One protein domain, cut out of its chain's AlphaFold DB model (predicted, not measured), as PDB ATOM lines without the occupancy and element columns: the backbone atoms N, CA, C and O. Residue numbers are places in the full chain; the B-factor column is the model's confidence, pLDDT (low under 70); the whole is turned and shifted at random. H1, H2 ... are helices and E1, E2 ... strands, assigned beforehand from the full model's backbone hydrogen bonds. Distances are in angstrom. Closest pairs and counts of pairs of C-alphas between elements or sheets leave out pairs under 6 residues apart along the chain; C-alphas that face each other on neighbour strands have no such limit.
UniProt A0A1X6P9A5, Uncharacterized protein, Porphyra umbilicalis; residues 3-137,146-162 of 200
ATOM      1  N   LEU A   3     -33.046  14.214  24.087       86.56
ATOM      2  CA  LEU A   3     -34.164  14.067  23.160       86.56
ATOM      3  C   LEU A   3     -33.619  14.112  21.729       86.56
ATOM      4  O   LEU A   3     -32.969  15.087  21.352       86.56
ATOM      5  N   LYS A   4     -33.871  13.059  20.947       86.38
ATOM      6  CA  LYS A   4     -33.466  12.957  19.537       86.38
ATOM      7  C   LYS A   4     -34.693  12.797  18.651       86.38
ATOM      8  O   LYS A   4     -35.567  11.995  18.977       86.38
ATOM      9  N   TYR A   5     -34.736  13.515  17.538       83.31
ATOM     10  CA  TYR A   5     -35.796  13.394  16.538       83.31
ATOM     11  C   TYR A   5     -35.282  13.796  15.150       83.31
ATOM     12  O   TYR A   5     -34.302  14.531  15.016       83.31
ATOM     13  N   PHE A   6     -35.911  13.253  14.109       81.62
ATOM     14  CA  PHE A   6     -35.491  13.464  12.725       81.62
ATOM     15  C   PHE A   6     -36.046  14.779  12.176       81.62
ATOM     16  O   PHE A   6     -37.169  15.163  12.508       81.62
ATOM     17  N   LYS A   7     -35.254  15.455  11.339       76.00
ATOM     18  CA  LYS A   7     -35.649  16.721  10.714       76.00
ATOM     19  C   LYS A   7     -36.679  16.505   9.609       76.00
ATOM     20  O   LYS A   7     -37.722  17.163   9.620       76.00
ATOM     21  N   ASN A   8     -36.435  15.522   8.737       75.69
ATOM     22  CA  ASN A   8     -37.220  15.306   7.519       75.69
ATOM     23  C   ASN A   8     -37.363  16.643   6.744       75.69
ATOM     24  O   ASN A   8     -36.472  17.483   6.786       75.69
ATOM     25  N   ASN A   9     -38.487  16.900   6.082       76.31
ATOM     26  CA  ASN A   9     -38.780  18.148   5.371       76.31
ATOM     27  C   ASN A   9     -39.455  19.233   6.243       76.31
ATOM     28  O   ASN A   9     -40.080  20.156   5.715       76.31
ATOM     29  N   HIS A  10     -39.391  19.117   7.574       81.00
ATOM     30  CA  HIS A  10     -40.030  20.065   8.484       81.00
ATOM     31  C   HIS A  10     -39.111  21.254   8.775       81.00
ATOM     32  O   HIS A  10     -38.006  21.090   9.297       81.00
ATOM     33  N   GLU A  11     -39.600  22.461   8.501       86.81
ATOM     34  CA  GLU A  11     -38.886  23.713   8.742       86.81
ATOM     35  C   GLU A  11     -39.736  24.690   9.553       86.81
ATOM     36  O   GLU A  11     -40.963  24.735   9.433       86.81
ATOM     37  N   GLY A  12     -39.065  25.486  10.390       90.31
ATOM     38  CA  GLY A  12     -39.708  26.454  11.274       90.31
ATOM     39  C   GLY A  12     -40.716  25.840  12.252       90.31
ATOM     40  O   GLY A  12     -40.810  24.629  12.442       90.31
ATOM     41  N   GLY A  13     -41.466  26.710  12.916       93.62
ATOM     42  CA  GLY A  13     -42.430  26.340  13.938       93.62
ATOM     43  C   GLY A  13     -41.802  26.120  15.312       93.62
ATOM     44  O   GLY A  13     -40.685  26.558  15.614       93.62
ATOM     45  N   PHE A  14     -42.568  25.443  16.155       94.75
ATOM     46  CA  PHE A  14     -42.265  25.237  17.561       94.75
ATOM     47  C   PHE A  14     -42.215  23.753  17.881       94.75
ATOM     48  O   PHE A  14     -43.048  22.982  17.411       94.75
ATOM     49  N   LEU A  15     -41.288  23.381  18.755       94.25
ATOM     50  CA  LEU A  15     -41.352  22.142  19.515       94.25
ATOM     51  C   LEU A  15     -41.922  22.454  20.896       94.25
ATOM     52  O   LEU A  15     -41.424  23.360  21.565       94.25
ATOM     53  N   ARG A  16     -42.919  21.685  21.341       95.12
ATOM     54  CA  ARG A  16     -43.486  21.731  22.696       95.12
ATOM     55  C   ARG A  16     -43.325  20.388  23.396       95.12
ATOM     56  O   ARG A  16     -43.706  19.356  22.844       95.12
ATOM     57  N   LEU A  17     -42.838  20.425  24.634       95.00
ATOM     58  CA  LEU A  17     -42.768  19.271  25.529       95.00
ATOM     59  C   LEU A  17     -43.764  19.395  26.672       95.00
ATOM     60  O   LEU A  17     -43.969  20.461  27.256       95.00
ATOM     61  N   THR A  18     -44.369  18.259  26.988       94.94
ATOM     62  CA  THR A  18     -45.419  18.117  27.993       94.94
ATOM     63  C   THR A  18     -45.190  16.844  28.786       94.94
ATOM     64  O   THR A  18     -44.586  15.900  28.274       94.94
ATOM     65  N   LEU A  19     -45.692  16.802  30.015       94.75
ATOM     66  CA  LEU A  19     -45.632  15.597  30.829       94.75
ATOM     67  C   LEU A  19     -46.974  15.359  31.530       94.75
ATOM     68  O   LEU A  19     -47.474  16.224  32.246       94.75
ATOM     69  N   VAL A  20     -47.595  14.203  31.316       94.38
ATOM     70  CA  VAL A  20     -48.907  13.873  31.905       94.38
ATOM     71  C   VAL A  20     -48.903  12.479  32.512       94.38
ATOM     72  O   VAL A  20     -48.057  11.655  32.178       94.38
ATOM     73  N   HIS A  21     -49.848  12.189  33.404       94.56
ATOM     74  CA  HIS A  21     -50.009  10.823  33.896       94.56
ATOM     75  C   HIS A  21     -50.539   9.895  32.787       94.56
ATOM     76  O   HIS A  21     -51.260  10.361  31.902       94.56
ATOM     77  N   PRO A  22     -50.274   8.575  32.849       95.12
ATOM     78  CA  PRO A  22     -50.754   7.608  31.858       95.12
ATOM     79  C   PRO A  22     -52.266   7.654  31.604       95.12
ATOM     80  O   PRO A  22     -52.703   7.518  30.463       95.12
ATOM     81  N   LYS A  23     -53.067   7.928  32.642       94.56
ATOM     82  CA  LYS A  23     -54.526   8.098  32.522       94.56
ATOM     83  C   LYS A  23     -54.943   9.289  31.647       94.56
ATOM     84  O   LYS A  23     -56.039   9.296  31.104       94.56
ATOM     85  N   ASP A  24     -54.067  10.280  31.506       94.56
ATOM     86  CA  ASP A  24     -54.303  11.528  30.783       94.56
ATOM     87  C   ASP A  24     -53.633  11.534  29.397       94.56
ATOM     88  O   ASP A  24     -53.613  12.569  28.734       94.56
ATOM     89  N   ARG A  25     -53.114  10.387  28.924       93.69
ATOM     90  CA  ARG A  25     -52.334  10.255  27.674       93.69
ATOM     91  C   ARG A  25     -53.019  10.771  26.403       93.69
ATOM     92  O   ARG A  25     -52.345  11.048  25.419       93.69
ATOM     93  N   TYR A  26     -54.350  10.836  26.406       88.62
ATOM     94  CA  TYR A  26     -55.167  11.330  25.291       88.62
ATOM     95  C   TYR A  26     -55.896  12.640  25.638       88.62
ATOM     96  O   TYR A  26     -56.698  13.145  24.859       88.62
ATOM     97  N   ASN A  27     -55.634  13.221  26.812       90.44
ATOM     98  CA  ASN A  27     -56.291  14.437  27.273       90.44
ATOM     99  C   ASN A  27     -55.506  15.676  26.829       90.44
ATOM    100  O   ASN A  27     -54.532  16.092  27.462       90.44
ATOM    101  N   HIS A  28     -55.972  16.319  25.759       86.75
ATOM    102  CA  HIS A  28     -55.310  17.488  25.175       86.75
ATOM    103  C   HIS A  28     -55.136  18.636  26.179       86.75
ATOM    104  O   HIS A  28     -54.104  19.308  26.188       86.75
ATOM    105  N   GLN A  29     -56.117  18.850  27.059       88.50
ATOM    106  CA  GLN A  29     -56.033  19.910  28.058       88.50
ATOM    107  C   GLN A  29     -54.996  19.595  29.138       88.50
ATOM    108  O   GLN A  29     -54.320  20.508  29.606       88.50
ATOM    109  N   ALA A  30     -54.849  18.327  29.533       91.25
ATOM    110  CA  ALA A  30     -53.801  17.919  30.467       91.25
ATOM    111  C   ALA A  30     -52.411  18.177  29.876       91.25
ATOM    112  O   ALA A  30     -51.569  18.775  30.543       91.25
ATOM    113  N   HIS A  31     -52.207  17.828  28.602       91.69
ATOM    114  CA  HIS A  31     -50.964  18.126  27.892       91.69
ATOM    115  C   HIS A  31     -50.687  19.630  27.812       91.69
ATOM    116  O   HIS A  31     -49.560  20.049  28.046       91.69
ATOM    117  N   THR A  32     -51.697  20.454  27.524       88.94
ATOM    118  CA  THR A  32     -51.528  21.914  27.495       88.94
ATOM    119  C   THR A  32     -51.201  22.488  28.874       88.94
ATOM    120  O   THR A  32     -50.280  23.289  28.979       88.94
ATOM    121  N   ARG A  33     -51.888  22.056  29.941       88.19
ATOM    122  CA  ARG A  33     -51.622  22.531  31.314       88.19
ATOM    123  C   ARG A  33     -50.247  22.127  31.839       88.19
ATOM    124  O   ARG A  33     -49.651  22.875  32.604       88.19
ATOM    125  N   ASN A  34     -49.768  20.950  31.449       92.00
ATOM    126  CA  ASN A  34     -48.475  20.426  31.883       92.00
ATOM    127  C   ASN A  34     -47.383  20.607  30.817       92.00
ATOM    128  O   ASN A  34     -46.369  19.901  30.829       92.00
ATOM    129  N   ALA A  35     -47.595  21.520  29.868       92.81
ATOM    130  CA  ALA A  35     -46.555  21.955  28.957       92.81
ATOM    131  C   ALA A  35     -45.549  22.807  29.728       92.81
ATOM    132  O   ALA A  35     -45.913  23.770  30.398       92.81
ATOM    133  N   TRP A  36     -44.279  22.431  29.655       92.56
ATOM    134  CA  TRP A  36     -43.240  23.036  30.491       92.56
ATOM    135  C   TRP A  36     -42.065  23.583  29.674       92.56
ATOM    136  O   TRP A  36     -41.250  24.342  30.205       92.56
ATOM    137  N   ARG A  37     -41.975  23.249  28.381       94.19
ATOM    138  CA  ARG A  37     -40.921  23.764  27.503       94.19
ATOM    139  C   ARG A  37     -41.372  23.922  26.065       94.19
ATOM    140  O   ARG A  37     -41.998  23.028  25.497       94.19
ATOM    141  N   TRP A  38     -40.942  25.033  25.481       95.06
ATOM    142  CA  TRP A  38     -41.013  25.337  24.062       95.06
ATOM    143  C   TRP A  38     -39.619  25.639  23.514       95.06
ATOM    144  O   TRP A  38     -38.739  26.107  24.238       95.06
ATOM    145  N   SER A  39     -39.425  25.414  22.220       94.88
ATOM    146  CA  SER A  39     -38.256  25.896  21.480       94.88
ATOM    147  C   SER A  39     -38.600  26.141  20.018       94.88
ATOM    148  O   SER A  39     -39.598  25.596  19.534       94.88
ATOM    149  N   CYS A  40     -37.799  26.935  19.304       94.25
ATOM    150  CA  CYS A  40     -37.872  26.904  17.845       94.25
ATOM    151  C   CYS A  40     -37.480  25.519  17.341       94.25
ATOM    152  O   CYS A  40     -36.570  24.894  17.885       94.25
ATOM    153  N   TRP A  41     -38.145  25.061  16.282       91.75
ATOM    154  CA  TRP A  41     -37.898  23.738  15.707       91.75
ATOM    155  C   TRP A  41     -36.429  23.482  15.356       91.75
ATOM    156  O   TRP A  41     -35.929  22.383  15.576       91.75
ATOM    157  N   SER A  42     -35.719  24.521  14.907       90.25
ATOM    158  CA  SER A  42     -34.298  24.473  14.551       90.25
ATOM    159  C   SER A  42     -33.347  24.196  15.725       90.25
ATOM    160  O   SER A  42     -32.140  24.085  15.517       90.25
ATOM    161  N   TYR A  43     -33.839  24.108  16.966       92.00
ATOM    162  CA  TYR A  43     -32.974  23.932  18.125       92.00
ATOM    163  C   TYR A  43     -32.318  22.549  18.176       92.00
ATOM    164  O   TYR A  43     -32.994  21.518  18.159       92.00
ATOM    165  N   GLY A  44     -30.991  22.546  18.326       87.81
ATOM    166  CA  GLY A  44     -30.194  21.330  18.431       87.81
ATOM    167  C   GLY A  44     -29.967  20.650  17.085       87.81
ATOM    168  O   GLY A  44     -29.776  19.437  17.056       87.81
ATOM    169  N   GLU A  45     -30.050  21.394  15.976       90.06
ATOM    170  CA  GLU A  45     -29.744  20.847  14.657       90.06
ATOM    171  C   GLU A  45     -28.266  20.468  14.564       90.06
ATOM    172  O   GLU A  45     -27.382  21.311  14.718       90.06
ATOM    173  N   GLU A  46     -27.997  19.206  14.259       89.12
ATOM    174  CA  GLU A  46     -26.648  18.686  14.080       89.12
ATOM    175  C   GLU A  46     -26.565  17.816  12.821       89.12
ATOM    176  O   GLU A  46     -27.565  17.271  12.341       89.12
ATOM    177  N   ASN A  47     -25.350  17.682  12.286       88.69
ATOM    178  CA  ASN A  47     -25.068  16.651  11.295       88.69
ATOM    179  C   ASN A  47     -25.222  15.286  11.964       88.69
ATOM    180  O   ASN A  47     -24.742  15.073  13.081       88.69
ATOM    181  N   CYS A  48     -25.860  14.347  11.279       84.62
ATOM    182  CA  CYS A  48     -25.757  12.967  11.702       84.62
ATOM    183  C   CYS A  48     -24.321  12.472  11.489       84.62
ATOM    184  O   CYS A  48     -23.751  12.732  10.427       84.62
ATOM    185  N   PRO A  49     -23.771  11.691  12.430       83.75
ATOM    186  CA  PRO A  49     -22.526  10.961  12.211       83.75
ATOM    187  C   PRO A  49     -22.597  10.056  10.974       83.75
ATOM    188  O   PRO A  49     -21.675  10.046  10.169       83.75
ATOM    189  N   ASN A  50     -23.728   9.363  10.788       80.62
ATOM    190  CA  ASN A  50     -23.999   8.515   9.628       80.62
ATOM    191  C   ASN A  50     -25.305   8.932   8.947       80.62
ATOM    192  O   ASN A  50     -26.323   9.099   9.617       80.62
ATOM    193  N   ARG A  51     -25.320   9.013   7.609       78.25
ATOM    194  CA  ARG A  51     -26.512   9.395   6.816       78.25
ATOM    195  C   ARG A  51     -27.593   8.308   6.709       78.25
ATOM    196  O   ARG A  51     -28.556   8.463   5.968       78.25
ATOM    197  N   GLY A  52     -27.446   7.195   7.424       74.88
ATOM    198  CA  GLY A  52     -28.398   6.089   7.372       74.88
ATOM    199  C   GLY A  52     -29.757   6.436   7.989       74.88
ATOM    200  O   GLY A  52     -29.853   7.225   8.934       74.88
ATOM    201  N   ALA A  53     -30.808   5.753   7.526       74.12
ATOM    202  CA  ALA A  53     -32.187   5.990   7.964       74.12
ATOM    203  C   ALA A  53     -32.408   5.842   9.482       74.12
ATOM    204  O   ALA A  53     -33.283   6.483  10.059       74.12
ATOM    205  N   LYS A  54     -31.587   5.031  10.160       76.00
ATOM    206  CA  LYS A  54     -31.640   4.867  11.621       76.00
ATOM    207  C   LYS A  54     -31.209   6.124  12.387       76.00
ATOM    208  O   LYS A  54     -31.661   6.322  13.513       76.00
ATOM    209  N   GLU A  55     -30.337   6.947  11.809       75.75
ATOM    210  CA  GLU A  55     -29.744   8.108  12.480       75.75
ATOM    211  C   GLU A  55     -30.287   9.451  11.988       75.75
ATOM    212  O   GLU A  55     -30.429  10.361  12.809       75.75
ATOM    213  N   CYS A  56     -30.628   9.561  10.699       75.12
ATOM    214  CA  CYS A  56     -31.172  10.786  10.097       75.12
ATOM    215  C   CYS A  56     -32.639  10.690   9.679       75.12
ATOM    216  O   CYS A  56     -33.207  11.679   9.217       75.12
ATOM    217  N   GLY A  57     -33.263   9.517   9.800       76.56
ATOM    218  CA  GLY A  57     -34.551   9.282   9.160       76.56
ATOM    219  C   GLY A  57     -34.422   9.432   7.644       76.56
ATOM    220  O   GLY A  57     -33.488   8.923   7.036       76.56
ATOM    221  N   ASN A  58     -35.355  10.150   7.040       71.56
ATOM    222  CA  ASN A  58     -35.410  10.416   5.605       71.56
ATOM    223  C   ASN A  58     -34.951  11.842   5.243       71.56
ATOM    224  O   ASN A  58     -35.355  12.370   4.212       71.56
ATOM    225  N   ASP A  59     -34.150  12.490   6.095       74.19
ATOM    226  CA  ASP A  59     -33.582  13.801   5.779       74.19
ATOM    227  C   ASP A  59     -32.465  13.672   4.731       74.19
ATOM    228  O   ASP A  59     -31.387  13.141   5.005       74.19
ATOM    229  N   GLU A  60     -32.710  14.199   3.532       69.38
ATOM    230  CA  GLU A  60     -31.769  14.150   2.401       69.38
ATOM    231  C   GLU A  60     -30.470  14.930   2.663       69.38
ATOM    232  O   GLU A  60     -29.447  14.690   2.020       69.38
ATOM    233  N   ARG A  61     -30.476  15.850   3.637       78.94
ATOM    234  CA  ARG A  61     -29.309  16.659   4.020       78.94
ATOM    235  C   ARG A  61     -28.469  16.005   5.123       78.94
ATOM    236  O   ARG A  61     -27.435  16.557   5.497       78.94
ATOM    237  N   GLY A  62     -28.868  14.836   5.632       83.00
ATOM    238  CA  GLY A  62     -28.156  14.127   6.696       83.00
ATOM    239  C   GLY A  62     -28.176  14.863   8.039       83.00
ATOM    240  O   GLY A  62     -27.170  14.879   8.753       83.00
ATOM    241  N   ARG A  63     -29.292  15.515   8.371       86.06
ATOM    242  CA  ARG A  63     -29.467  16.342   9.569       86.06
ATOM    243  C   ARG A  63     -30.455  15.703  10.539       86.06
ATOM    244  O   ARG A  63     -31.464  15.109  10.158       86.06
ATOM    245  N   ARG A  64     -30.197  15.891  11.831       87.12
ATOM    246  CA  ARG A  64     -31.119  15.517  12.909       87.12
ATOM    247  C   ARG A  64     -31.169  16.601  13.971       87.12
ATOM    248  O   ARG A  64     -30.334  17.501  13.994       87.12
ATOM    249  N   TYR A  65     -32.109  16.455  14.892       88.31
ATOM    250  CA  TYR A  65     -32.165  17.276  16.086       88.31
ATOM    251  C   TYR A  65     -31.791  16.466  17.319       88.31
ATOM    252  O   TYR A  65     -32.289  15.355  17.536       88.31
ATOM    253  N   LYS A  66     -30.926  17.047  18.145       89.44
ATOM    254  CA  LYS A  66     -30.542  16.521  19.449       89.44
ATOM    255  C   LYS A  66     -30.545  17.653  20.463       89.44
ATOM    256  O   LYS A  66     -29.814  18.626  20.336       89.44
ATOM    257  N   GLN A  67     -31.345  17.496  21.509       90.44
ATOM    258  CA  GLN A  67     -31.421  18.461  22.598       90.44
ATOM    259  C   GLN A  67     -31.176  17.786  23.939       90.44
ATOM    260  O   GLN A  67     -31.613  16.656  24.165       90.44
ATOM    261  N   GLN A  68     -30.535  18.508  24.855       89.31
ATOM    262  CA  GLN A  68     -30.583  18.160  26.268       89.31
ATOM    263  C   GLN A  68     -31.796  18.821  26.914       89.31
ATOM    264  O   GLN A  68     -32.029  20.026  26.793       89.31
ATOM    265  N   VAL A  69     -32.588  17.986  27.573       89.62
ATOM    266  CA  VAL A  69     -33.850  18.339  28.210       89.62
ATOM    267  C   VAL A  69     -33.785  17.917  29.669       89.62
ATOM    268  O   VAL A  69     -33.481  16.763  29.975       89.62
ATOM    269  N   THR A  70     -34.111  18.849  30.556       89.69
ATOM    270  CA  THR A  70     -34.256  18.615  31.993       89.69
ATOM    271  C   THR A  70     -35.738  18.592  32.329       89.69
ATOM    272  O   THR A  70     -36.469  19.497  31.921       89.69
ATOM    273  N   ILE A  71     -36.196  17.543  33.011       90.81
ATOM    274  CA  ILE A  71     -37.576  17.475  33.492       90.81
ATOM    275  C   ILE A  71     -37.701  18.454  34.656       90.81
ATOM    276  O   ILE A  71     -36.873  18.414  35.559       90.81
ATOM    277  N   PRO A  72     -38.710  19.337  34.678       90.94
ATOM    278  CA  PRO A  72     -38.806  20.300  35.753       90.94
ATOM    279  C   PRO A  72     -39.129  19.585  37.075       90.94
ATOM    280  O   PRO A  72     -39.938  18.648  37.081       90.94
ATOM    281  N   PRO A  73     -38.590  20.066  38.203       90.31
ATOM    282  CA  PRO A  73     -38.696  19.419  39.511       90.31
ATOM    283  C   PRO A  73     -40.090  19.562  40.149       90.31
ATOM    284  O   PRO A  73     -40.224  19.687  41.353       90.31
ATOM    285  N   VAL A  74     -41.169  19.604  39.369       90.06
ATOM    286  CA  VAL A  74     -42.565  19.698  39.851       90.06
ATOM    287  C   VAL A  74     -43.346  18.398  39.668       90.06
ATOM    288  O   VAL A  74     -44.488  18.288  40.121       90.06
ATOM    289  N   PHE A  75     -42.736  17.424  38.995       90.31
ATOM    290  CA  PHE A  75     -43.309  16.112  38.742       90.31
ATOM    291  C   PHE A  75     -42.720  15.108  39.739       90.31
ATOM    292  O   PHE A  75     -41.535  14.807  39.634       90.31
ATOM    293  N   PRO A  76     -43.503  14.595  40.704       91.31
ATOM    294  CA  PRO A  76     -43.006  13.587  41.636       91.31
ATOM    295  C   PRO A  76     -42.617  12.301  40.904       91.31
ATOM    296  O   PRO A  76     -43.096  12.046  39.797       91.31
ATOM    297  N   ASP A  77     -41.801  11.474  41.547       92.75
ATOM    298  CA  ASP A  77     -41.401  10.164  41.035       92.75
ATOM    299  C   ASP A  77     -42.601   9.335  40.571       92.75
ATOM    300  O   ASP A  77     -43.636   9.252  41.236       92.75
ATOM    301  N   GLY A  78     -42.468   8.703  39.406       93.81
ATOM    302  CA  GLY A  78     -43.566   7.937  38.832       93.81
ATOM    303  C   GLY A  78     -43.460   7.708  37.335       93.81
ATOM    304  O   GLY A  78     -42.506   8.123  36.676       93.81
ATOM    305  N   LEU A  79     -44.463   7.006  36.808       95.31
ATOM    306  CA  LEU A  79     -44.646   6.791  35.377       95.31
ATOM    307  C   LEU A  79     -45.437   7.954  34.771       95.31
ATOM    308  O   LEU A  79     -46.483   8.342  35.297       95.31
ATOM    309  N   TYR A  80     -44.959   8.459  33.639       95.69
ATOM    310  CA  TYR A  80     -45.563   9.556  32.898       95.69
ATOM    311  C   TYR A  80     -45.523   9.310  31.395       95.69
ATOM    312  O   TYR A  80     -44.781   8.473  30.888       95.69
ATOM    313  N   ILE A  81     -46.310  10.103  30.681       96.06
ATOM    314  CA  ILE A  81     -46.279  10.228  29.234       96.06
ATOM    315  C   ILE A  81     -45.590  11.541  28.893       96.06
ATOM    316  O   ILE A  81     -46.106  12.622  29.191       96.06
ATOM    317  N   LEU A  82     -44.431  11.438  28.249       95.25
ATOM    318  CA  LEU A  82     -43.764  12.550  27.598       95.25
ATOM    319  C   LEU A  82     -44.464  12.809  26.266       95.25
ATOM    320  O   LEU A  82     -44.362  12.002  25.343       95.25
ATOM    321  N   GLY A  83     -45.171  13.931  26.171       94.19
ATOM    322  CA  GLY A  83     -45.789  14.370  24.927       94.19
ATOM    323  C   GLY A  83     -44.889  15.358  24.197       94.19
ATOM    324  O   GLY A  83     -44.514  16.390  24.761       94.19
ATOM    325  N   PHE A  84     -44.590  15.046  22.945       93.31
ATOM    326  CA  PHE A  84     -43.902  15.887  21.977       93.31
ATOM    327  C   PHE A  84     -44.922  16.424  20.977       93.31
ATOM    328  O   PHE A  84     -45.735  15.658  20.461       93.31
ATOM    329  N   ALA A  85     -44.861  17.715  20.668       92.50
ATOM    330  CA  ALA A  85     -45.608  18.291  19.560       92.50
ATOM    331  C   ALA A  85     -44.726  19.232  18.739       92.50
ATOM    332  O   ALA A  85     -44.047  20.089  19.305       92.50
ATOM    333  N   TRP A  86     -44.791  19.097  17.419       92.06
ATOM    334  CA  TRP A  86     -44.285  20.064  16.456       92.06
ATOM    335  C   TRP A  86     -45.453  20.725  15.723       92.06
ATOM    336  O   TRP A  86     -46.390  20.051  15.291       92.06
ATOM    337  N   TYR A  87     -45.429  22.051  15.618       92.69
ATOM    338  CA  TYR A  87     -46.497  22.810  14.972       92.69
ATOM    339  C   TYR A  87     -46.015  24.143  14.427       92.69
ATOM    340  O   TYR A  87     -45.034  24.718  14.900       92.69
ATOM    341  N   GLY A  88     -46.775  24.662  13.465       91.88
ATOM    342  CA  GLY A  88     -46.576  26.004  12.947       91.88
ATOM    343  C   GLY A  88     -45.520  26.128  11.862       91.88
ATOM    344  O   GLY A  88     -45.123  27.252  11.610       91.88
ATOM    345  N   GLY A  89     -45.033  25.041  11.259       89.38
ATOM    346  CA  GLY A  89     -43.957  25.061  10.256       89.38
ATOM    347  C   GLY A  89     -44.148  26.017   9.066       89.38
ATOM    348  O   GLY A  89     -45.164  26.691   8.918       89.38
ATOM    349  N   THR A  90     -43.150  26.115   8.190       86.31
ATOM    350  CA  THR A  90     -43.139  27.084   7.075       86.31
ATOM    351  C   THR A  90     -43.585  26.521   5.722       86.31
ATOM    352  O   THR A  90     -43.959  27.301   4.850       86.31
ATOM    353  N   GLY A  91     -43.623  25.201   5.540       79.31
ATOM    354  CA  GLY A  91     -43.938  24.514   4.274       79.31
ATOM    355  C   GLY A  91     -45.353  23.935   4.209       79.31
ATOM    356  O   GLY A  91     -45.549  22.810   3.764       79.31
ATOM    357  N   TRP A  92     -46.339  24.681   4.713       82.19
ATOM    358  CA  TRP A  92     -47.759  24.287   4.752       82.19
ATOM    359  C   TRP A  92     -48.053  22.979   5.497       82.19
ATOM    360  O   TRP A  92     -49.092  22.356   5.278       82.19
ATOM    361  N   GLN A  93     -47.179  22.576   6.411       82.19
ATOM    362  CA  GLN A  93     -47.402  21.379   7.207       82.19
ATOM    363  C   GLN A  93     -48.419  21.624   8.326       82.19
ATOM    364  O   GLN A  93     -48.738  22.759   8.703       82.19
ATOM    365  N   GLY A  94     -48.953  20.523   8.834       85.12
ATOM    366  CA  GLY A  94     -49.911  20.473   9.918       85.12
ATOM    367  C   GLY A  94     -49.232  20.411  11.278       85.12
ATOM    368  O   GLY A  94     -48.077  20.785  11.471       85.12
ATOM    369  N   THR A  95     -49.994  19.931  12.250       88.12
ATOM    370  CA  THR A  95     -49.513  19.663  13.603       88.12
ATOM    371  C   THR A  95     -49.144  18.191  13.720       88.12
ATOM    372  O   THR A  95     -49.952  17.329  13.382       88.12
ATOM    373  N   TYR A  96     -47.963  17.905  14.257       87.12
ATOM    374  CA  TYR A  96     -47.470  16.551  14.483       87.12
ATOM    375  C   TYR A  96     -47.215  16.344  15.966       87.12
ATOM    376  O   TYR A  96     -46.718  17.236  16.651       87.12
ATOM    377  N   TRP A  97     -47.532  15.163  16.481       89.25
ATOM    378  CA  TRP A  97     -47.275  14.826  17.873       89.25
ATOM    379  C   TRP A  97     -46.872  13.368  18.027       89.25
ATOM    380  O   TRP A  97     -47.203  12.515  17.206       89.25
ATOM    381  N   SER A  98     -46.142  13.095  19.101       88.56
ATOM    382  CA  SER A  98     -45.753  11.752  19.507       88.56
ATOM    383  C   SER A  98     -45.697  11.678  21.026       88.56
ATOM    384  O   SER A  98     -45.514  12.690  21.704       88.56
ATOM    385  N   CYS A  99     -45.856  10.473  21.558       90.69
ATOM    386  CA  CYS A  99     -45.848  10.212  22.987       90.69
ATOM    387  C   CYS A  99     -44.871   9.080  23.299       90.69
ATOM    388  O   CYS A  99     -44.807   8.100  22.556       90.69
ATOM    389  N   ALA A 100     -44.162   9.199  24.418       90.94
ATOM    390  CA  ALA A 100     -43.310   8.150  24.969       90.94
ATOM    391  C   ALA A 100     -43.604   7.953  26.461       90.94
ATOM    392  O   ALA A 100     -43.915   8.911  27.168       90.94
ATOM    393  N   GLU A 101     -43.498   6.718  26.945       93.06
ATOM    394  CA  GLU A 101     -43.571   6.409  28.375       93.06
ATOM    395  C   GLU A 101     -42.217   6.698  29.027       93.06
ATOM    396  O   GLU A 101     -41.179   6.208  28.586       93.06
ATOM    397  N   VAL A 102     -42.216   7.503  30.085       92.44
ATOM    398  CA  VAL A 102     -41.000   7.861  30.819       92.44
ATOM    399  C   VAL A 102     -41.202   7.657  32.308       92.44
ATOM    400  O   VAL A 102     -42.286   7.905  32.842       92.44
ATOM    401  N   ARG A 103     -40.148   7.222  32.994       93.69
ATOM    402  CA  ARG A 103     -40.143   7.122  34.451       93.69
ATOM    403  C   ARG A 103     -39.264   8.214  35.038       93.69
ATOM    404  O   ARG A 103     -38.075   8.272  34.732       93.69
ATOM    405  N   ILE A 104     -39.859   9.046  35.884       91.88
ATOM    406  CA  ILE A 104     -39.145  10.058  36.665       91.88
ATOM    407  C   ILE A 104     -38.725   9.423  37.984       91.88
ATOM    408  O   ILE A 104     -39.532   8.730  38.615       91.88
ATOM    409  N   LYS A 105     -37.462   9.628  38.357       90.50
ATOM    410  CA  LYS A 105     -36.898   9.195  39.636       90.50
ATOM    411  C   LYS A 105     -35.924  10.239  40.174       90.50
ATOM    412  O   LYS A 105     -35.039  10.668  39.432       90.50
ATOM    413  N   GLY A 106     -36.029  10.524  41.467       84.44
ATOM    414  CA  GLY A 106     -35.106  11.379  42.205       84.44
ATOM    415  C   GLY A 106     -35.229  12.871  41.882       84.44
ATOM    416  O   GLY A 106     -35.889  13.276  40.928       84.44
ATOM    417  N   GLY A 107     -34.542  13.677  42.693       83.12
ATOM    418  CA  GLY A 107     -34.532  15.139  42.612       83.12
ATOM    419  C   GLY A 107     -35.449  15.819  43.643       83.12
ATOM    420  O   GLY A 107     -36.374  15.199  44.174       83.12
ATOM    421  N   PRO A 108     -35.169  17.086  44.003       86.31
ATOM    422  CA  PRO A 108     -35.961  17.817  44.985       86.31
ATOM    423  C   PRO A 108     -37.295  18.274  44.386       86.31
ATOM    424  O   PRO A 108     -37.314  19.020  43.414       86.31
ATOM    425  N   LEU A 109     -38.421  17.912  45.005       91.56
ATOM    426  CA  LEU A 109     -39.740  18.347  44.539       91.56
ATOM    427  C   LEU A 109     -40.021  19.819  44.897       91.56
ATOM    428  O   LEU A 109     -40.036  20.217  46.061       91.56
ATOM    429  N   GLN A 110     -40.342  20.617  43.887       89.81
ATOM    430  CA  GLN A 110     -40.734  22.018  43.971       89.81
ATOM    431  C   GLN A 110     -42.252  22.198  43.819       89.81
ATOM    432  O   GLN A 110     -42.965  21.407  43.198       89.81
ATOM    433  N   LYS A 111     -42.769  23.302  44.373       88.06
ATOM    434  CA  LYS A 111     -44.204  23.641  44.316       88.06
ATOM    435  C   LYS A 111     -44.646  24.144  42.938       88.06
ATOM    436  O   LYS A 111     -45.806  23.963  42.556       88.06
ATOM    437  N   SER A 112     -43.753  24.804  42.210       86.06
ATOM    438  CA  SER A 112     -44.058  25.444  40.931       86.06
ATOM    439  C   SER A 112     -42.820  25.583  40.069       86.06
ATOM    440  O   SER A 112     -41.732  25.787  40.593       86.06
ATOM    441  N   TYR A 113     -43.026  25.570  38.758       85.94
ATOM    442  CA  TYR A 113     -41.992  25.775  37.760       85.94
ATOM    443  C   TYR A 113     -42.476  26.785  36.721       85.94
ATOM    444  O   TYR A 113     -43.641  26.758  36.305       85.94
ATOM    445  N   GLN A 114     -41.581  27.683  36.315       87.94
ATOM    446  CA  GLN A 114     -41.836  28.590  35.203       87.94
ATOM    447  C   GLN A 114     -41.426  27.902  33.912       87.94
ATOM    448  O   GLN A 114     -40.259  27.530  33.775       87.94
ATOM    449  N   PRO A 115     -42.346  27.724  32.955       90.50
ATOM    450  CA  PRO A 115     -41.961  27.134  31.697       90.50
ATOM    451  C   PRO A 115     -40.944  27.962  30.960       90.50
ATOM    452  O   PRO A 115     -40.898  29.187  31.060       90.50
ATOM    453  N   GLN A 116     -40.180  27.257  30.145       91.56
ATOM    454  CA  GLN A 116     -39.113  27.862  29.385       91.56
ATOM    455  C   GLN A 116     -39.480  27.917  27.914       91.56
ATOM    456  O   GLN A 116     -39.965  26.940  27.340       91.56
ATOM    457  N   PHE A 117     -39.166  29.045  27.294       93.56
ATOM    458  CA  PHE A 117     -39.008  29.130  25.857       93.56
ATOM    459  C   PHE A 117     -37.528  29.312  25.579       93.56
ATOM    460  O   PHE A 117     -36.943  30.296  26.013       93.56
ATOM    461  N   VAL A 118     -36.912  28.341  24.919       92.75
ATOM    462  CA  VAL A 118     -35.467  28.348  24.671       92.75
ATOM    463  C   VAL A 118     -35.169  28.405  23.182       92.75
ATOM    464  O   VAL A 118     -36.017  28.043  22.365       92.75
ATOM    465  N   ASN A 119     -33.944  28.810  22.839       90.75
ATOM    466  CA  ASN A 119     -33.455  28.872  21.461       90.75
ATOM    467  C   ASN A 119     -34.445  29.578  20.525       90.75
ATOM    468  O   ASN A 119     -34.995  28.987  19.594       90.75
ATOM    469  N   HIS A 120     -34.710  30.839  20.844       90.38
ATOM    470  CA  HIS A 120     -35.620  31.715  20.123       90.38
ATOM    471  C   HIS A 120     -34.899  32.992  19.691       90.38
ATOM    472  O   HIS A 120     -33.948  33.423  20.344       90.38
ATOM    473  N   ARG A 121     -35.401  33.658  18.650       88.81
ATOM    474  CA  ARG A 121     -34.919  34.980  18.231       88.81
ATOM    475  C   ARG A 121     -35.816  36.058  18.831       88.81
ATOM    476  O   ARG A 121     -36.948  36.224  18.382       88.81
ATOM    477  N   ASP A 122     -35.350  36.733  19.878       89.25
ATOM    478  CA  ASP A 122     -36.109  37.763  20.613       89.25
ATOM    479  C   ASP A 122     -37.497  37.277  21.073       89.25
ATOM    480  O   ASP A 122     -38.516  37.930  20.855       89.25
ATOM    481  N   GLY A 123     -37.567  36.057  21.612       89.88
ATOM    482  CA  GLY A 123     -38.829  35.429  22.003       89.88
ATOM    483  C   GLY A 123     -39.710  35.031  20.817       89.88
ATOM    484  O   GLY A 123     -40.932  34.994  20.947       89.88
ATOM    485  N   ARG A 124     -39.142  34.767  19.633       94.06
ATOM    486  CA  ARG A 124     -39.904  34.429  18.421       94.06
ATOM    487  C   ARG A 124     -39.278  33.278  17.638       94.06
ATOM    488  O   ARG A 124     -38.060  33.123  17.599       94.06
ATOM    489  N   CYS A 125     -40.135  32.531  16.944       94.81
ATOM    490  CA  CYS A 125     -39.765  31.606  15.871       94.81
ATOM    491  C   CYS A 125     -40.530  31.967  14.601       94.81
ATOM    492  O   CYS A 125     -41.633  32.518  14.670       94.81
ATOM    493  N   GLN A 126     -39.975  31.618  13.446       94.75
ATOM    494  CA  GLN A 126     -40.699  31.680  12.185       94.75
ATOM    495  C   GLN A 126     -41.785  30.597  12.166       94.75
ATOM    496  O   GLN A 126     -41.481  29.436  12.416       94.75
ATOM    497  N   ASN A 127     -43.043  30.965  11.922       93.00
ATOM    498  CA  ASN A 127     -44.184  30.052  11.969       93.00
ATOM    499  C   ASN A 127     -45.365  30.512  11.096       93.00
ATOM    500  O   ASN A 127     -45.586  31.711  10.946       93.00
ATOM    501  N   ASN A 128     -46.166  29.585  10.568       92.25
ATOM    502  CA  ASN A 128     -47.472  29.857   9.946       92.25
ATOM    503  C   ASN A 128     -48.651  29.778  10.949       92.25
ATOM    504  O   ASN A 128     -49.734  30.324  10.709       92.25
ATOM    505  N   ALA A 129     -48.434  29.140  12.100       92.25
ATOM    506  CA  ALA A 129     -49.380  29.014  13.200       92.25
ATOM    507  C   ALA A 129     -48.647  29.001  14.540       92.25
ATOM    508  O   ALA A 129     -47.585  28.406  14.680       92.25
ATOM    509  N   ASN A 130     -49.238  29.642  15.544       91.81
ATOM    510  CA  ASN A 130     -48.622  29.801  16.858       91.81
ATOM    511  C   ASN A 130     -49.415  29.155  17.995       91.81
ATOM    512  O   ASN A 130     -49.011  29.284  19.144       91.81
ATOM    513  N   ALA A 131     -50.497  28.438  17.696       90.00
ATOM    514  CA  ALA A 131     -51.212  27.609  18.659       90.00
ATOM    515  C   ALA A 131     -51.491  26.225  18.069       90.00
ATOM    516  O   ALA A 131     -51.773  26.092  16.873       90.00
ATOM    517  N   LEU A 132     -51.475  25.201  18.922       85.62
ATOM    518  CA  LEU A 132     -51.964  23.881  18.536       85.62
ATOM    519  C   LEU A 132     -53.444  23.955  18.153       85.62
ATOM    520  O   LEU A 132     -54.230  24.655  18.785       85.62
ATOM    521  N   GLY A 133     -53.817  23.225  17.103       80.06
ATOM    522  CA  GLY A 133     -55.187  23.214  16.583       80.06
ATOM    523  C   GLY A 133     -55.469  24.243  15.482       80.06
ATOM    524  O   GLY A 133     -56.469  24.110  14.787       80.06
ATOM    525  N   GLN A 134     -54.585  25.222  15.243       86.88
ATOM    526  CA  GLN A 134     -54.735  26.160  14.114       86.88
ATOM    527  C   GLN A 134     -54.468  25.509  12.744       86.88
ATOM    528  O   GLN A 134     -54.940  26.012  11.728       86.88
ATOM    529  N   CYS A 135     -53.720  24.403  12.727       85.25
ATOM    530  CA  CYS A 135     -53.362  23.631  11.536       85.25
ATOM    531  C   CYS A 135     -53.581  22.127  11.800       85.25
ATOM    532  O   CYS A 135     -52.617  21.370  11.918       85.25
ATOM    533  N   THR A 136     -54.833  21.688  11.970       75.12
ATOM    534  CA  THR A 136     -55.171  20.258  12.166       75.12
ATOM    535  C   THR A 136     -55.238  19.463  10.864       75.12
ATOM    536  O   THR A 136     -55.125  18.241  10.897       75.12
ATOM    537  N   ARG A 137     -55.404  20.141   9.723       77.69
ATOM    538  CA  ARG A 137     -55.442  19.543   8.385       77.69
ATOM    539  C   ARG A 137     -54.363  20.157   7.500       77.69
ATOM    540  O   ARG A 137     -54.160  21.371   7.520       77.69
ATOM    541  N   TRP A 146     -42.964  35.874  12.210       94.38
ATOM    542  CA  TRP A 146     -42.202  35.681  13.444       94.38
ATOM    543  C   TRP A 146     -43.093  35.935  14.661       94.38
ATOM    544  O   TRP A 146     -43.760  36.964  14.742       94.38
ATOM    545  N   GLY A 147     -43.112  35.016  15.624       93.56
ATOM    546  CA  GLY A 147     -43.857  35.210  16.869       93.56
ATOM    547  C   GLY A 147     -43.584  34.134  17.921       93.56
ATOM    548  O   GLY A 147     -42.966  33.121  17.591       93.56
ATOM    549  N   PRO A 148     -44.026  34.337  19.176       94.00
ATOM    550  CA  PRO A 148     -43.967  33.310  20.209       94.00
ATOM    551  C   PRO A 148     -45.156  32.336  20.125       94.00
ATOM    552  O   PRO A 148     -46.199  32.683  19.544       94.00
ATOM    553  N   PRO A 149     -45.042  31.171  20.790       92.56
ATOM    554  CA  PRO A 149     -46.175  30.312  21.117       92.56
ATOM    555  C   PRO A 149     -47.302  31.101  21.789       92.56
ATOM    556  O   PRO A 149     -47.060  31.934  22.667       92.56
ATOM    557  N   GLN A 150     -48.543  30.838  21.395       90.69
ATOM    558  CA  GLN A 150     -49.719  31.517  21.935       90.69
ATOM    559  C   GLN A 150     -49.869  31.268  23.439       90.69
ATOM    560  O   GLN A 150     -50.235  32.184  24.169       90.69
ATOM    561  N   GLU A 151     -49.536  30.063  23.905       86.25
ATOM    562  CA  GLU A 151     -49.639  29.653  25.309       86.25
ATOM    563  C   GLU A 151     -48.761  30.491  26.248       86.25
ATOM    564  O   GLU A 151     -49.099  30.673  27.418       86.25
ATOM    565  N   LEU A 152     -47.659  31.042  25.736       83.44
ATOM    566  CA  LEU A 152     -46.775  31.915  26.505       83.44
ATOM    567  C   LEU A 152     -47.259  33.368  26.522       83.44
ATOM    568  O   LEU A 152     -47.004  34.077  27.491       83.44
ATOM    569  N   LYS A 153     -48.006  33.805  25.498       77.50
ATOM    570  CA  LYS A 153     -48.614  35.146  25.470       77.50
ATOM    571  C   LYS A 153     -49.737  35.293  26.492       77.50
ATOM    572  O   LYS A 153     -49.911  36.362  27.059       77.50
ATOM    573  N   THR A 154     -50.515  34.235  26.711       63.25
ATOM    574  CA  THR A 154     -51.699  34.266  27.586       63.25
ATOM    575  C   THR A 154     -51.385  33.933  29.049       63.25
ATOM    576  O   THR A 154     -52.303  33.723  29.836       63.25
ATOM    577  N   GLY A 155     -50.103  33.841  29.431       55.22
ATOM    578  CA  GLY A 155     -49.691  33.450  30.785       55.22
ATOM    579  C   GLY A 155     -50.026  31.994  31.145       55.22
ATOM    580  O   GLY A 155     -49.906  31.603  32.308       55.22
ATOM    581  N   GLY A 156     -50.417  31.172  30.163       49.88
ATOM    582  CA  GLY A 156     -50.935  29.806  30.317       49.88
ATOM    583  C   GLY A 156     -49.891  28.746  30.665       49.88
ATOM    584  O   GLY A 156     -50.092  27.570  30.380       49.88
ATOM    585  N   GLY A 157     -48.771  29.157  31.254       50.81
ATOM    586  CA  GLY A 157     -47.592  28.324  31.392       50.81
ATOM    587  C   GLY A 157     -47.383  27.675  32.756       50.81
ATOM    588  O   GLY A 157     -46.804  26.605  32.796       50.81
ATOM    589  N   ARG A 158     -47.783  28.273  33.889       52.38
ATOM    590  CA  ARG A 158     -47.281  27.812  35.206       52.38
ATOM    591  C   ARG A 158     -47.565  26.322  35.454       52.38
ATOM    592  O   ARG A 158     -48.662  25.961  35.882       52.38
ATOM    593  N   ALA A 159     -46.540  25.488  35.268       53.78
ATOM    594  CA  ALA A 159     -46.555  24.089  35.643       53.78
ATOM    595  C   ALA A 159     -46.510  24.059  37.171       53.78
ATOM    596  O   ALA A 159     -45.488  24.327  37.807       53.78
ATOM    597  N   ARG A 160     -47.673  23.854  37.783       54.75
ATOM    598  CA  ARG A 160     -47.783  23.664  39.231       54.75
ATOM    599  C   ARG A 160     -47.471  22.209  39.536       54.75
ATOM    600  O   ARG A 160     -47.700  21.355  38.681       54.75
ATOM    601  N   SER A 161     -46.980  21.944  40.748       42.88
ATOM    602  CA  SER A 161     -46.825  20.575  41.237       42.88
ATOM    603  C   SER A 161     -48.074  19.779  40.878       42.88
ATOM    604  O   SER A 161     -49.193  20.203  41.200       42.88
ATOM    605  N   ALA A 162     -47.881  18.666  40.166       46.75
ATOM    606  CA  ALA A 162     -48.936  17.711  39.877       46.75
ATOM    607  C   ALA A 162     -49.305  17.025  41.198       46.75
ATOM    608  O   ALA A 162     -49.022  15.852  41.412       46.75
TER     609      ALA A 162
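Overview. This is residues 3 to 137 and 146 to 162 of the 200 residues of an uncharacterized protein of Porphyra umbilicalis (UniProt A0A1X6P9A5). A strongly twisted sheet of five strands, E7, E6, E2, E3 and E8, forms a large wall, and a small sheet of three strands, E1, E5 and E4, stands across from one of its faces without close contact between the named strands of the two. The short helix H1 sits over the wall's other face, H2 packs on the small sheet at the far end of the model, and E9 lies close to the wall where E2 begins and E3 ends. The printed part has 152 residues with three named helices and nine named strands, in the order E1, E2, H1, E3, E4, H2, E5, E6, E7, E8, E9, H3. The large sheet, in the order E7, E6, E2, E3, E8, is mixed, and the small one, E1, E5, E4, is antiparallel throughout; the class is mixed, helices and strands, with under half of the residues in named elements. The whole is compact, with a radius of gyration of the C-alphas of 15.5 A and spans of 44 by 33 by 29 A.

Arrangement. In the large sheet E6, residues 78 to 87, and E7, residues 96 to 104, form a hairpin, with N 82 and O 100 within hydrogen-bond range at 2.8 A. E7 is an edge strand and bends by 54 degrees at residue 101. E2, residues 14 to 20, is the antiparallel neighbour of E6, with N 16 and O 85 at 2.8 A. E3, residues 35 to 40, is antiparallel to E2 at 163 degrees, with N 17 and O 37 at 2.9 A. E8, residues 116 to 118, is the other edge strand and parallel to E3 at 15 degrees, with N 38 and O 116 at 2.8 A. From edge to edge the strands' lines turn by 60 degrees. H1, residues 28 to 33, is on this sheet at a height of 7.3 A, and its closest C-alphas to E2 are those of His 31 and Thr 18, 5.5 A apart. It only just stands up from the sheet, its line rising 41 degrees. H3, residues 150 to 153, only grazes the sheet, with residues 151 to 152. E9, residues 125 to 127, pairs with no named strand; its closest C-alpha to E3 is that of Cys 125, 5.4 A from that of Cys 40. In the small sheet E5, residues 63 to 68, has E1, residues 3 to 6, and E4, residues 45 to 47, as antiparallel neighbours, with N 65 and O 5 at 2.9 A and N 46 and O 64 at 2.9 A. H2, residues 53 to 56, is on this sheet at a height of 7.2 A, over none of its strands. Every O i to N i+4 pair is within hydrogen-bond range in H1; H2 and H3 are too short for one, and the single O i to N i+3 pair is within range in H3 but not in H2.

Along the chain. E1 begins at C-alpha 3, (-34.164, 14.067, 23.160). E6 is the longest strand, 28.3 A from C-alpha 78 at (-43.566, 7.937, 38.832) to C-alpha 87. E7 measures 24.6 A, E2 19.5 A, E5 16.8 A and E3 14.9 A. H1, the longest helix, measures 8.8 A. H3 ends at C-alpha 153, (-48.614, 35.146, 25.470).

Size, cuts and confidence. The C-alphas farthest apart, those of Glu 60 and Lys 111, are 44.7 A apart. Residues 138 to 145 are not printed, and C-alphas 137 and 146 are 21.5 A apart across this cut, which falls in the link from E9 to H3. Of the links printed whole, the one from E7 to E8 is long, with 11 residues. Residues 112 to 113 pair antiparallel with residues 159 to 160. Mean pLDDT of the printed part is 86.2; residue 60 and residues 154 to 162 are under 70.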